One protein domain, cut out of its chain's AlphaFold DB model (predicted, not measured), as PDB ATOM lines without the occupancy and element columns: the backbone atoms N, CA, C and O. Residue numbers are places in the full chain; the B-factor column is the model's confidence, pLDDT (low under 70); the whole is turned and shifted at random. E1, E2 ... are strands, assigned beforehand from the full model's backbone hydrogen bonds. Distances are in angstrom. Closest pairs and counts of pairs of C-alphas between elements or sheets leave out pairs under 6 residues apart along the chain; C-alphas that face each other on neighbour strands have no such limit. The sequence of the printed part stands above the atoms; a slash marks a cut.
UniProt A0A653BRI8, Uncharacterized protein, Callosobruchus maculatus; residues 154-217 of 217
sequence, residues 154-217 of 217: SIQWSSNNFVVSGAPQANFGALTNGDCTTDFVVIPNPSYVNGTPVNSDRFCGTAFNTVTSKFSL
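AT A GLANCE: This is residues 154 to 217 of the 217 residues of an uncharacterized protein of Callosobruchus maculatus (UniProt A0A653BRI8). With little regular structure, this is an elongated weave of loops with two small antiparallel sheets, E1 - E5 - E3 towards one end and E2 - E4 nearer the middle. The 64 printed residues include five named strands, E1 to E5 along the chain, holding only 18 residues, and no named helix: the class is all strand. The whole is compact, with a radius of gyration of the C-alphas of 11.7 A and spans of 40 by 23 by 15 A.

HOW THE PARTS SIT: Edge strand E1, residues 154 to 157, is antiparallel to E5, residues 211 to 214; N 155 and O 213, 2.8 A, are within hydrogen-bond range. E2, residues 174 to 176, is antiparallel to E4, residues 202 to 205; N 175 and O 204 are within range, 3.0 A. Edge strand E3, residues 190 to 192, is antiparallel to E5; N 212 and O 191 are within range, 2.8 A. E2 and E5 are apart.

IN THESE COORDINATES: E1 begins at C-alpha 154 (43.960, -26.977, 30.203) and measures 9.8 A, E2 7.0 A, E3 6.9 A, E4 10.6 A; E5, 9.9 A, ends at C-alpha 214 (41.129, -25.742, 27.321).

THE WHOLE: The printed part has no cut. Links E1 to E2 and E2 to E3 are long. Residues 166 to 170 and 216 to 217 have pLDDT under 70.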
ATOM      1  N   SER A 154      43.471 -26.851  31.573       92.44
ATOM      2  CA  SER A 154      43.960 -26.977  30.203       92.44
ATOM      3  C   SER A 154      45.075 -28.003  30.078       92.44
ATOM      4  O   SER A 154      45.799 -28.253  31.040       92.44
ATOM      5  N   ILE A 155      45.262 -28.510  28.863       94.44
ATOM      6  CA  ILE A 155      46.367 -29.385  28.474       94.44
ATOM      7  C   ILE A 155      47.228 -28.628  27.467       94.44
ATOM      8  O   ILE A 155      46.709 -28.129  26.469       94.44
ATOM      9  N   GLN A 156      48.534 -28.548  27.713       95.75
ATOM     10  CA  GLN A 156      49.493 -28.080  26.718       95.75
ATOM     11  C   GLN A 156      50.087 -29.284  25.984       95.75
ATOM     12  O   GLN A 156      50.567 -30.224  26.614       95.75
ATOM     13  N   TRP A 157      50.070 -29.228  24.658       96.94
ATOM     14  CA  TRP A 157      50.644 -30.217  23.761       96.94
ATOM     15  C   TRP A 157      51.871 -29.623  23.083       96.94
ATOM     16  O   TRP A 157      51.810 -28.531  22.520       96.94
ATOM     17  N   SER A 158      52.973 -30.359  23.109       96.88
ATOM     18  CA  SER A 158      54.221 -30.047  22.412       96.88
ATOM     19  C   SER A 158      54.845 -31.348  21.925       96.88
ATOM     20  O   SER A 158      54.576 -32.400  22.506       96.88
ATOM     21  N   SER A 159      55.712 -31.291  20.915       94.75
ATOM     22  CA  SER A 159      56.392 -32.486  20.418       94.75
ATOM     23  C   SER A 159      57.909 -32.343  20.393       94.75
ATOM     24  O   SER A 159      58.435 -31.283  20.067       94.75
ATOM     25  N   ASN A 160      58.587 -33.455  20.684       90.12
ATOM     26  CA  ASN A 160      60.014 -33.644  20.420       90.12
ATOM     27  C   ASN A 160      60.263 -34.314  19.057       90.12
ATOM     28  O   ASN A 160      61.296 -34.083  18.442       90.12
ATOM     29  N   ASN A 161      59.335 -35.163  18.602       89.62
ATOM     30  CA  ASN A 161      59.391 -35.882  17.330       89.62
ATOM     31  C   ASN A 161      57.976 -35.944  16.757       89.62
ATOM     32  O   ASN A 161      57.087 -36.544  17.363       89.62
ATOM     33  N   PHE A 162      57.757 -35.320  15.604       91.62
ATOM     34  CA  PHE A 162      56.448 -35.295  14.966       91.62
ATOM     35  C   PHE A 162      56.601 -35.476  13.465       91.62
ATOM     36  O   PHE A 162      57.201 -34.634  12.808       91.62
ATOM     37  N   VAL A 163      56.068 -36.575  12.941       90.25
ATOM     38  CA  VAL A 163      55.984 -36.843  11.505       90.25
ATOM     39  C   VAL A 163      54.639 -37.510  11.247       90.25
ATOM     40  O   VAL A 163      54.407 -38.623  11.710       90.25
ATOM     41  N   VAL A 164      53.749 -36.818  10.543       90.31
ATOM     42  CA  VAL A 164      52.415 -37.298  10.153       90.31
ATOM     43  C   VAL A 164      52.161 -36.854   8.716       90.31
ATOM     44  O   VAL A 164      52.321 -35.673   8.409       90.31
ATOM     45  N   SER A 165      51.826 -37.789   7.821       79.94
ATOM     46  CA  SER A 165      51.725 -37.559   6.363       79.94
ATOM     47  C   SER A 165      52.987 -36.974   5.697       79.94
ATOM     48  O   SER A 165      52.945 -36.542   4.548       79.94
ATOM     49  N   GLY A 166      54.128 -36.973   6.394       67.94
ATOM     50  CA  GLY A 166      55.423 -36.531   5.882       67.94
ATOM     51  C   GLY A 166      56.379 -37.701   5.650       67.94
ATOM     52  O   GLY A 166      56.339 -38.704   6.359       67.94
ATOM     53  N   ALA A 167      57.285 -37.563   4.683       62.97
ATOM     54  CA  ALA A 167      58.442 -38.446   4.578       62.97
ATOM     55  C   ALA A 167      59.498 -38.018   5.618       62.97
ATOM     56  O   ALA A 167      59.800 -36.828   5.680       62.97
ATOM     57  N   PRO A 168      60.133 -38.938   6.372       60.34
ATOM     58  CA  PRO A 168      61.121 -38.587   7.402       60.34
ATOM     59  C   PRO A 168      62.299 -37.730   6.906       60.34
ATOM     60  O   PRO A 168      62.970 -37.084   7.703       60.34
ATOM     61  N   GLN A 169      62.571 -37.741   5.597       62.91
ATOM     62  CA  GLN A 169      63.668 -37.002   4.965       62.91
ATOM     63  C   GLN A 169      63.249 -35.663   4.337       62.91
ATOM     64  O   GLN A 169      64.112 -34.906   3.897       62.91
ATOM     65  N   ALA A 170      61.952 -35.357   4.279       69.25
ATOM     66  CA  ALA A 170      61.442 -34.106   3.729       69.25
ATOM     67  C   ALA A 170      60.958 -33.205   4.869       69.25
ATOM     68  O   ALA A 170      60.216 -33.649   5.736       69.25
ATOM     69  N   ASN A 171      61.372 -31.937   4.883       79.06
ATOM     70  CA  ASN A 171      60.950 -30.993   5.915       79.06
ATOM     71  C   ASN A 171      59.727 -30.201   5.443       79.06
ATOM     72  O   ASN A 171      59.863 -29.206   4.733       79.06
ATOM     73  N   PHE A 172      58.541 -30.655   5.841       83.38
ATOM     74  CA  PHE A 172      57.268 -29.996   5.543       83.38
ATOM     75  C   PHE A 172      56.860 -28.968   6.611       83.38
ATOM     76  O   PHE A 172      55.905 -28.224   6.415       83.38
ATOM     77  N   GLY A 173      57.586 -28.898   7.730       90.00
ATOM     78  CA  GLY A 173      57.242 -28.025   8.850       90.00
ATOM     79  C   GLY A 173      55.938 -28.434   9.542       90.00
ATOM     80  O   GLY A 173      55.514 -29.588   9.462       90.00
ATOM     81  N   ALA A 174      55.335 -27.491  10.268       92.56
ATOM     82  CA  ALA A 174      54.070 -27.697  10.967       92.56
ATOM     83  C   ALA A 174      52.903 -27.280  10.067       92.56
ATOM     84  O   ALA A 174      52.789 -26.105   9.717       92.56
ATOM     85  N   LEU A 175      52.042 -28.239   9.720       93.44
ATOM     86  CA  LEU A 175      50.897 -28.050   8.831       93.44
ATOM     87  C   LEU A 175      49.578 -28.224   9.593       93.44
ATOM     88  O   LEU A 175      49.514 -28.917  10.613       93.44
ATOM     89  N   THR A 176      48.517 -27.583   9.097       92.88
ATOM     90  CA  THR A 176      47.178 -27.626   9.708       92.88
ATOM     91  C   THR A 176      46.070 -27.626   8.653       92.88
ATOM     92  O   THR A 176      46.291 -27.250   7.504       92.88
ATOM     93  N   ASN A 177      44.854 -27.995   9.060       87.38
ATOM     94  CA  ASN A 177      43.624 -27.880   8.268       87.38
ATOM     95  C   ASN A 177      43.703 -28.542   6.875       87.38
ATOM     96  O   ASN A 177      43.880 -29.754   6.796       87.38
ATOM     97  N   GLY A 178      43.548 -27.769   5.790       81.62
ATOM     98  CA  GLY A 178      43.400 -28.263   4.416       81.62
ATOM     99  C   GLY A 178      44.614 -29.009   3.860       81.62
ATOM    100  O   GLY A 178      44.464 -29.753   2.895       81.62
ATOM    101  N   ASP A 179      45.779 -28.874   4.492       87.50
ATOM    102  CA  ASP A 179      46.968 -29.663   4.160       87.50
ATOM    103  C   ASP A 179      46.933 -31.060   4.809       87.50
ATOM    104  O   ASP A 179      47.572 -31.999   4.342       87.50
ATOM    105  N   CYS A 180      46.137 -31.219   5.868       91.69
ATOM    106  CA  CYS A 180      46.049 -32.408   6.708       91.69
ATOM    107  C   CYS A 180      44.772 -33.208   6.410       91.69
ATOM    108  O   CYS A 180      43.884 -33.354   7.257       91.69
ATOM    109  N   THR A 181      44.655 -33.688   5.168       89.69
ATOM    110  CA  THR A 181      43.445 -34.361   4.655       89.69
ATOM    111  C   THR A 181      43.477 -35.880   4.766       89.69
ATOM    112  O   THR A 181      42.409 -36.487   4.842       89.69
ATOM    113  N   THR A 182      44.667 -36.489   4.792       90.12
ATOM    114  CA  THR A 182      44.848 -37.947   4.837       90.12
ATOM    115  C   THR A 182      45.104 -38.437   6.256       90.12
ATOM    116  O   THR A 182      44.211 -39.040   6.846       90.12
ATOM    117  N   ASP A 183      46.268 -38.116   6.831       92.69
ATOM    118  CA  ASP A 183      46.594 -38.427   8.221       92.69
ATOM    119  C   ASP A 183      46.796 -37.137   9.006       92.69
ATOM    120  O   ASP A 183      47.352 -36.147   8.527       92.69
ATOM    121  N   PHE A 184      46.322 -37.148  10.241       95.38
ATOM    122  CA  PHE A 184      46.409 -36.006  11.130       95.38
ATOM    123  C   PHE A 184      46.196 -36.452  12.567       95.38
ATOM    124  O   PHE A 184      45.536 -37.453  12.837       95.38
ATOM    125  N   VAL A 185      46.715 -35.657  13.496       96.06
ATOM    126  CA  VAL A 185      46.271 -35.697  14.889       96.06
ATOM    127  C   VAL A 185      45.251 -34.590  15.109       96.06
ATOM    128  O   VAL A 185      45.403 -33.484  14.584       96.06
ATOM    129  N   VAL A 186      44.209 -34.890  15.882       95.88
ATOM    130  CA  VAL A 186      43.197 -33.905  16.271       95.88
ATOM    131  C   VAL A 186      43.495 -33.410  17.680       95.88
ATOM    132  O   VAL A 186      43.513 -34.207  18.617       95.88
ATOM    133  N   ILE A 187      43.681 -32.102  17.845       95.75
ATOM    134  CA  ILE A 187      43.690 -31.442  19.154       95.75
ATOM    135  C   ILE A 187      42.430 -30.573  19.249       95.75
ATOM    136  O   ILE A 187      42.326 -29.595  18.510       95.75
ATOM    137  N   PRO A 188      41.471 -30.889  20.139       93.31
ATOM    138  CA  PRO A 188      40.230 -30.125  20.257       93.31
ATOM    139  C   PRO A 188      40.460 -28.691  20.745       93.31
ATOM    140  O   PRO A 188      41.236 -28.469  21.677       93.31
ATOM    141  N   ASN A 189      39.735 -27.731  20.161       92.69
ATOM    142  CA  ASN A 189      39.737 -26.306  20.530       92.69
ATOM    143  C   ASN A 189      41.135 -25.727  20.852       92.69
ATOM    144  O   ASN A 189      41.339 -25.191  21.949       92.69
ATOM    145  N   PRO A 190      42.122 -25.845  19.944       95.62
ATOM    146  CA  PRO A 190      43.489 -25.476  20.261       95.62
ATOM    147  C   PRO A 190      43.714 -23.964  20.113       95.62
ATOM    148  O   PRO A 190      43.241 -23.310  19.178       95.62
ATOM    149  N   SER A 191      44.511 -23.417  21.027       96.44
ATOM    150  CA  SER A 191      45.067 -22.061  20.961       96.44
ATOM    151  C   SER A 191      46.585 -22.107  21.092       96.44
ATOM    152  O   SER A 191      47.106 -22.907  21.869       96.44
ATOM    153  N   TYR A 192      47.301 -21.236  20.391       95.62
ATOM    154  CA  TYR A 192      48.741 -21.068  20.583       95.62
ATOM    155  C   TYR A 192      49.066 -20.570  22.000       95.62
ATOM    156  O   TYR A 192      48.198 -20.093  22.732       95.62
ATOM    157  N   VAL A 193      50.343 -20.639  22.391       91.19
ATOM    158  CA  VAL A 193      50.812 -20.218  23.729       91.19
ATOM    159  C   VAL A 193      50.481 -18.749  24.040       91.19
ATOM    160  O   VAL A 193      50.257 -18.399  25.194       91.19
ATOM    161  N   ASN A 194      50.377 -17.895  23.017       92.94
ATOM    162  CA  ASN A 194      49.961 -16.494  23.151       92.94
ATOM    163  C   ASN A 194      48.433 -16.293  23.277       92.94
ATOM    164  O   ASN A 194      47.977 -15.157  23.355       92.94
ATOM    165  N   GLY A 195      47.643 -17.371  23.286       91.94
ATOM    166  CA  GLY A 195      46.184 -17.349  23.415       91.94
ATOM    167  C   GLY A 195      45.415 -17.208  22.099       91.94
ATOM    168  O   GLY A 195      44.190 -17.314  22.115       91.94
ATOM    169  N   THR A 196      46.089 -17.012  20.963       94.81
ATOM    170  CA  THR A 196      45.424 -16.910  19.659       94.81
ATOM    171  C   THR A 196      44.838 -18.270  19.252       94.81
ATOM    172  O   THR A 196      45.573 -19.263  19.268       94.81
ATOM    173  N   PRO A 197      43.550 -18.356  18.866       94.81
ATOM    174  CA  PRO A 197      42.973 -19.587  18.329       94.81
ATOM    175  C   PRO A 197      43.721 -20.061  17.080       94.81
ATOM    176  O   PRO A 197      44.082 -19.250  16.226       94.81
ATOM    177  N   VAL A 198      43.926 -21.372  16.945       94.50
ATOM    178  CA  VAL A 198      44.584 -21.946  15.754       94.50
ATOM    179  C   VAL A 198      43.651 -21.927  14.534       94.50
ATOM    180  O   VAL A 198      44.128 -21.913  13.405       94.50
ATOM    181  N   ASN A 199      42.328 -21.885  14.746       91.94
ATOM    182  CA  ASN A 199      41.295 -21.999  13.700       91.94
ATOM    183  C   ASN A 199      41.386 -23.304  12.877       91.94
ATOM    184  O   ASN A 199      40.961 -23.362  11.726       91.94
ATOM    185  N   SER A 200      41.941 -24.350  13.487       92.75
ATOM    186  CA  SER A 200      42.009 -25.725  12.998       92.75
ATOM    187  C   SER A 200      42.083 -26.641  14.209       92.75
ATOM    188  O   SER A 200      42.644 -26.251  15.231       92.75
ATOM    189  N   ASP A 201      41.560 -27.853  14.098       93.38
ATOM    190  CA  ASP A 201      41.734 -28.928  15.072       93.38
ATOM    191  C   ASP A 201      42.690 -30.021  14.570       93.38
ATOM    192  O   ASP A 201      43.151 -30.828  15.370       93.38
ATOM    193  N   ARG A 202      43.040 -30.031  13.276       95.56
ATOM    194  CA  ARG A 202      43.919 -31.029  12.640       95.56
ATOM    195  C   ARG A 202      45.343 -30.519  12.458       95.56
ATOM    196  O   ARG A 202      45.535 -29.395  11.984       95.56
ATOM    197  N   PHE A 203      46.308 -31.384  12.770       95.94
ATOM    198  CA  PHE A 203      47.748 -31.129  12.684       95.94
ATOM    199  C   PHE A 203      48.466 -32.291  11.983       95.94
ATOM    200  O   PHE A 203      48.208 -33.458  12.284       95.94
ATOM    201  N   CYS A 204      49.385 -31.969  11.076       95.12
ATOM    202  CA  CYS A 204      50.217 -32.918  10.333       95.12
ATOM    203  C   CYS A 204      51.556 -32.261   9.930       95.12
ATOM    204  O   CYS A 204      51.860 -31.145  10.359       95.12
ATOM    205  N   GLY A 205      52.380 -32.948   9.135       93.06
ATOM    206  CA  GLY A 205      53.692 -32.476   8.689       93.06
ATOM    207  C   GLY A 205      54.849 -33.087   9.482       93.06
ATOM    208  O   GLY A 205      54.722 -34.169  10.051       93.06
ATOM    209  N   THR A 206      55.994 -32.404   9.502       91.88
ATOM    210  CA  THR A 206      57.237 -32.856  10.169       91.88
ATOM    211  C   THR A 206      57.641 -32.000  11.367       91.88
ATOM    212  O   THR A 206      58.753 -32.114  11.880       91.88
ATOM    213  N   ALA A 207      56.755 -31.110  11.805       92.12
ATOM    214  CA  ALA A 207      56.884 -30.366  13.046       92.12
ATOM    215  C   ALA A 207      55.503 -30.155  13.673       92.12
ATOM    216  O   ALA A 207      54.477 -30.249  13.006       92.12
ATOM    217  N   PHE A 208      55.482 -29.846  14.966       94.81
ATOM    218  CA  PHE A 208      54.257 -29.576  15.705       94.81
ATOM    219  C   PHE A 208      54.432 -28.298  16.518       94.81
ATOM    220  O   PHE A 208      55.316 -28.215  17.371       94.81
ATOM    221  N   ASN A 209      53.588 -27.302  16.257       95.12
ATOM    222  CA  ASN A 209      53.576 -26.073  17.040       95.12
ATOM    223  C   ASN A 209      52.906 -26.326  18.392       95.12
ATOM    224  O   ASN A 209      51.827 -26.909  18.443       95.12
ATOM    225  N   THR A 210      53.515 -25.850  19.481       97.31
ATOM    226  CA  THR A 210      52.934 -25.990  20.821       97.31
ATOM    227  C   THR A 210      51.576 -25.294  20.901       97.31
ATOM    228  O   THR A 210      51.457 -24.095  20.630       97.31
ATOM    229  N   VAL A 211      50.560 -26.044  21.324       97.25
ATOM    230  CA  VAL A 211      49.182 -25.566  21.482       97.25
ATOM    231  C   VAL A 211      48.631 -25.959  22.844       97.25
ATOM    232  O   VAL A 211      49.045 -26.940  23.451       97.25
ATOM    233  N   THR A 212      47.661 -25.195  23.318       96.50
ATOM    234  CA  THR A 212      46.914 -25.461  24.541       96.50
ATOM    235  C   THR A 212      45.464 -25.747  24.177       96.50
ATOM    236  O   THR A 212      44.846 -24.958  23.465       96.50
ATOM    237  N   SER A 213      44.921 -26.847  24.689       93.44
ATOM    238  CA  SER A 213      43.494 -27.166  24.655       93.44
ATOM    239  C   SER A 213      42.896 -26.870  26.028       93.44
ATOM    240  O   SER A 213      43.406 -27.342  27.047       93.44
ATOM    241  N   LYS A 214      41.852 -26.041  26.078       85.94
ATOM    242  CA  LYS A 214      41.129 -25.742  27.321       85.94
ATOM    243  C   LYS A 214      39.917 -26.654  27.429       85.94
ATOM    244  O   LYS A 214      39.214 -26.856  26.440       85.94
ATOM    245  N   PHE A 215      39.646 -27.151  28.631       74.69
ATOM    246  CA  PHE A 215      38.383 -27.834  28.882       74.69
ATOM    247  C   PHE A 215      37.251 -26.807  28.754       74.69
ATOM    248  O   PHE A 215      37.290 -25.750  29.385       74.69
ATOM    249  N   SER A 216      36.269 -27.084  27.900       61.75
ATOM    250  CA  SER A 216      35.009 -26.347  27.905       61.75
ATOM    251  C   SER A 216      34.228 -26.773  29.148       61.75
ATOM    252  O   SER A 216      33.885 -27.950  29.261       61.75
ATOM    253  N   LEU A 217      34.032 -25.839  30.083       48.19
ATOM    254  CA  LEU A 217      33.123 -25.997  31.223       48.19
ATOM    255  C   LEU A 217      31.667 -26.061  30.755       48.19
ATOM    256  O   LEU A 217      31.345 -25.358  29.769       48.19
TER     257      LEU A 217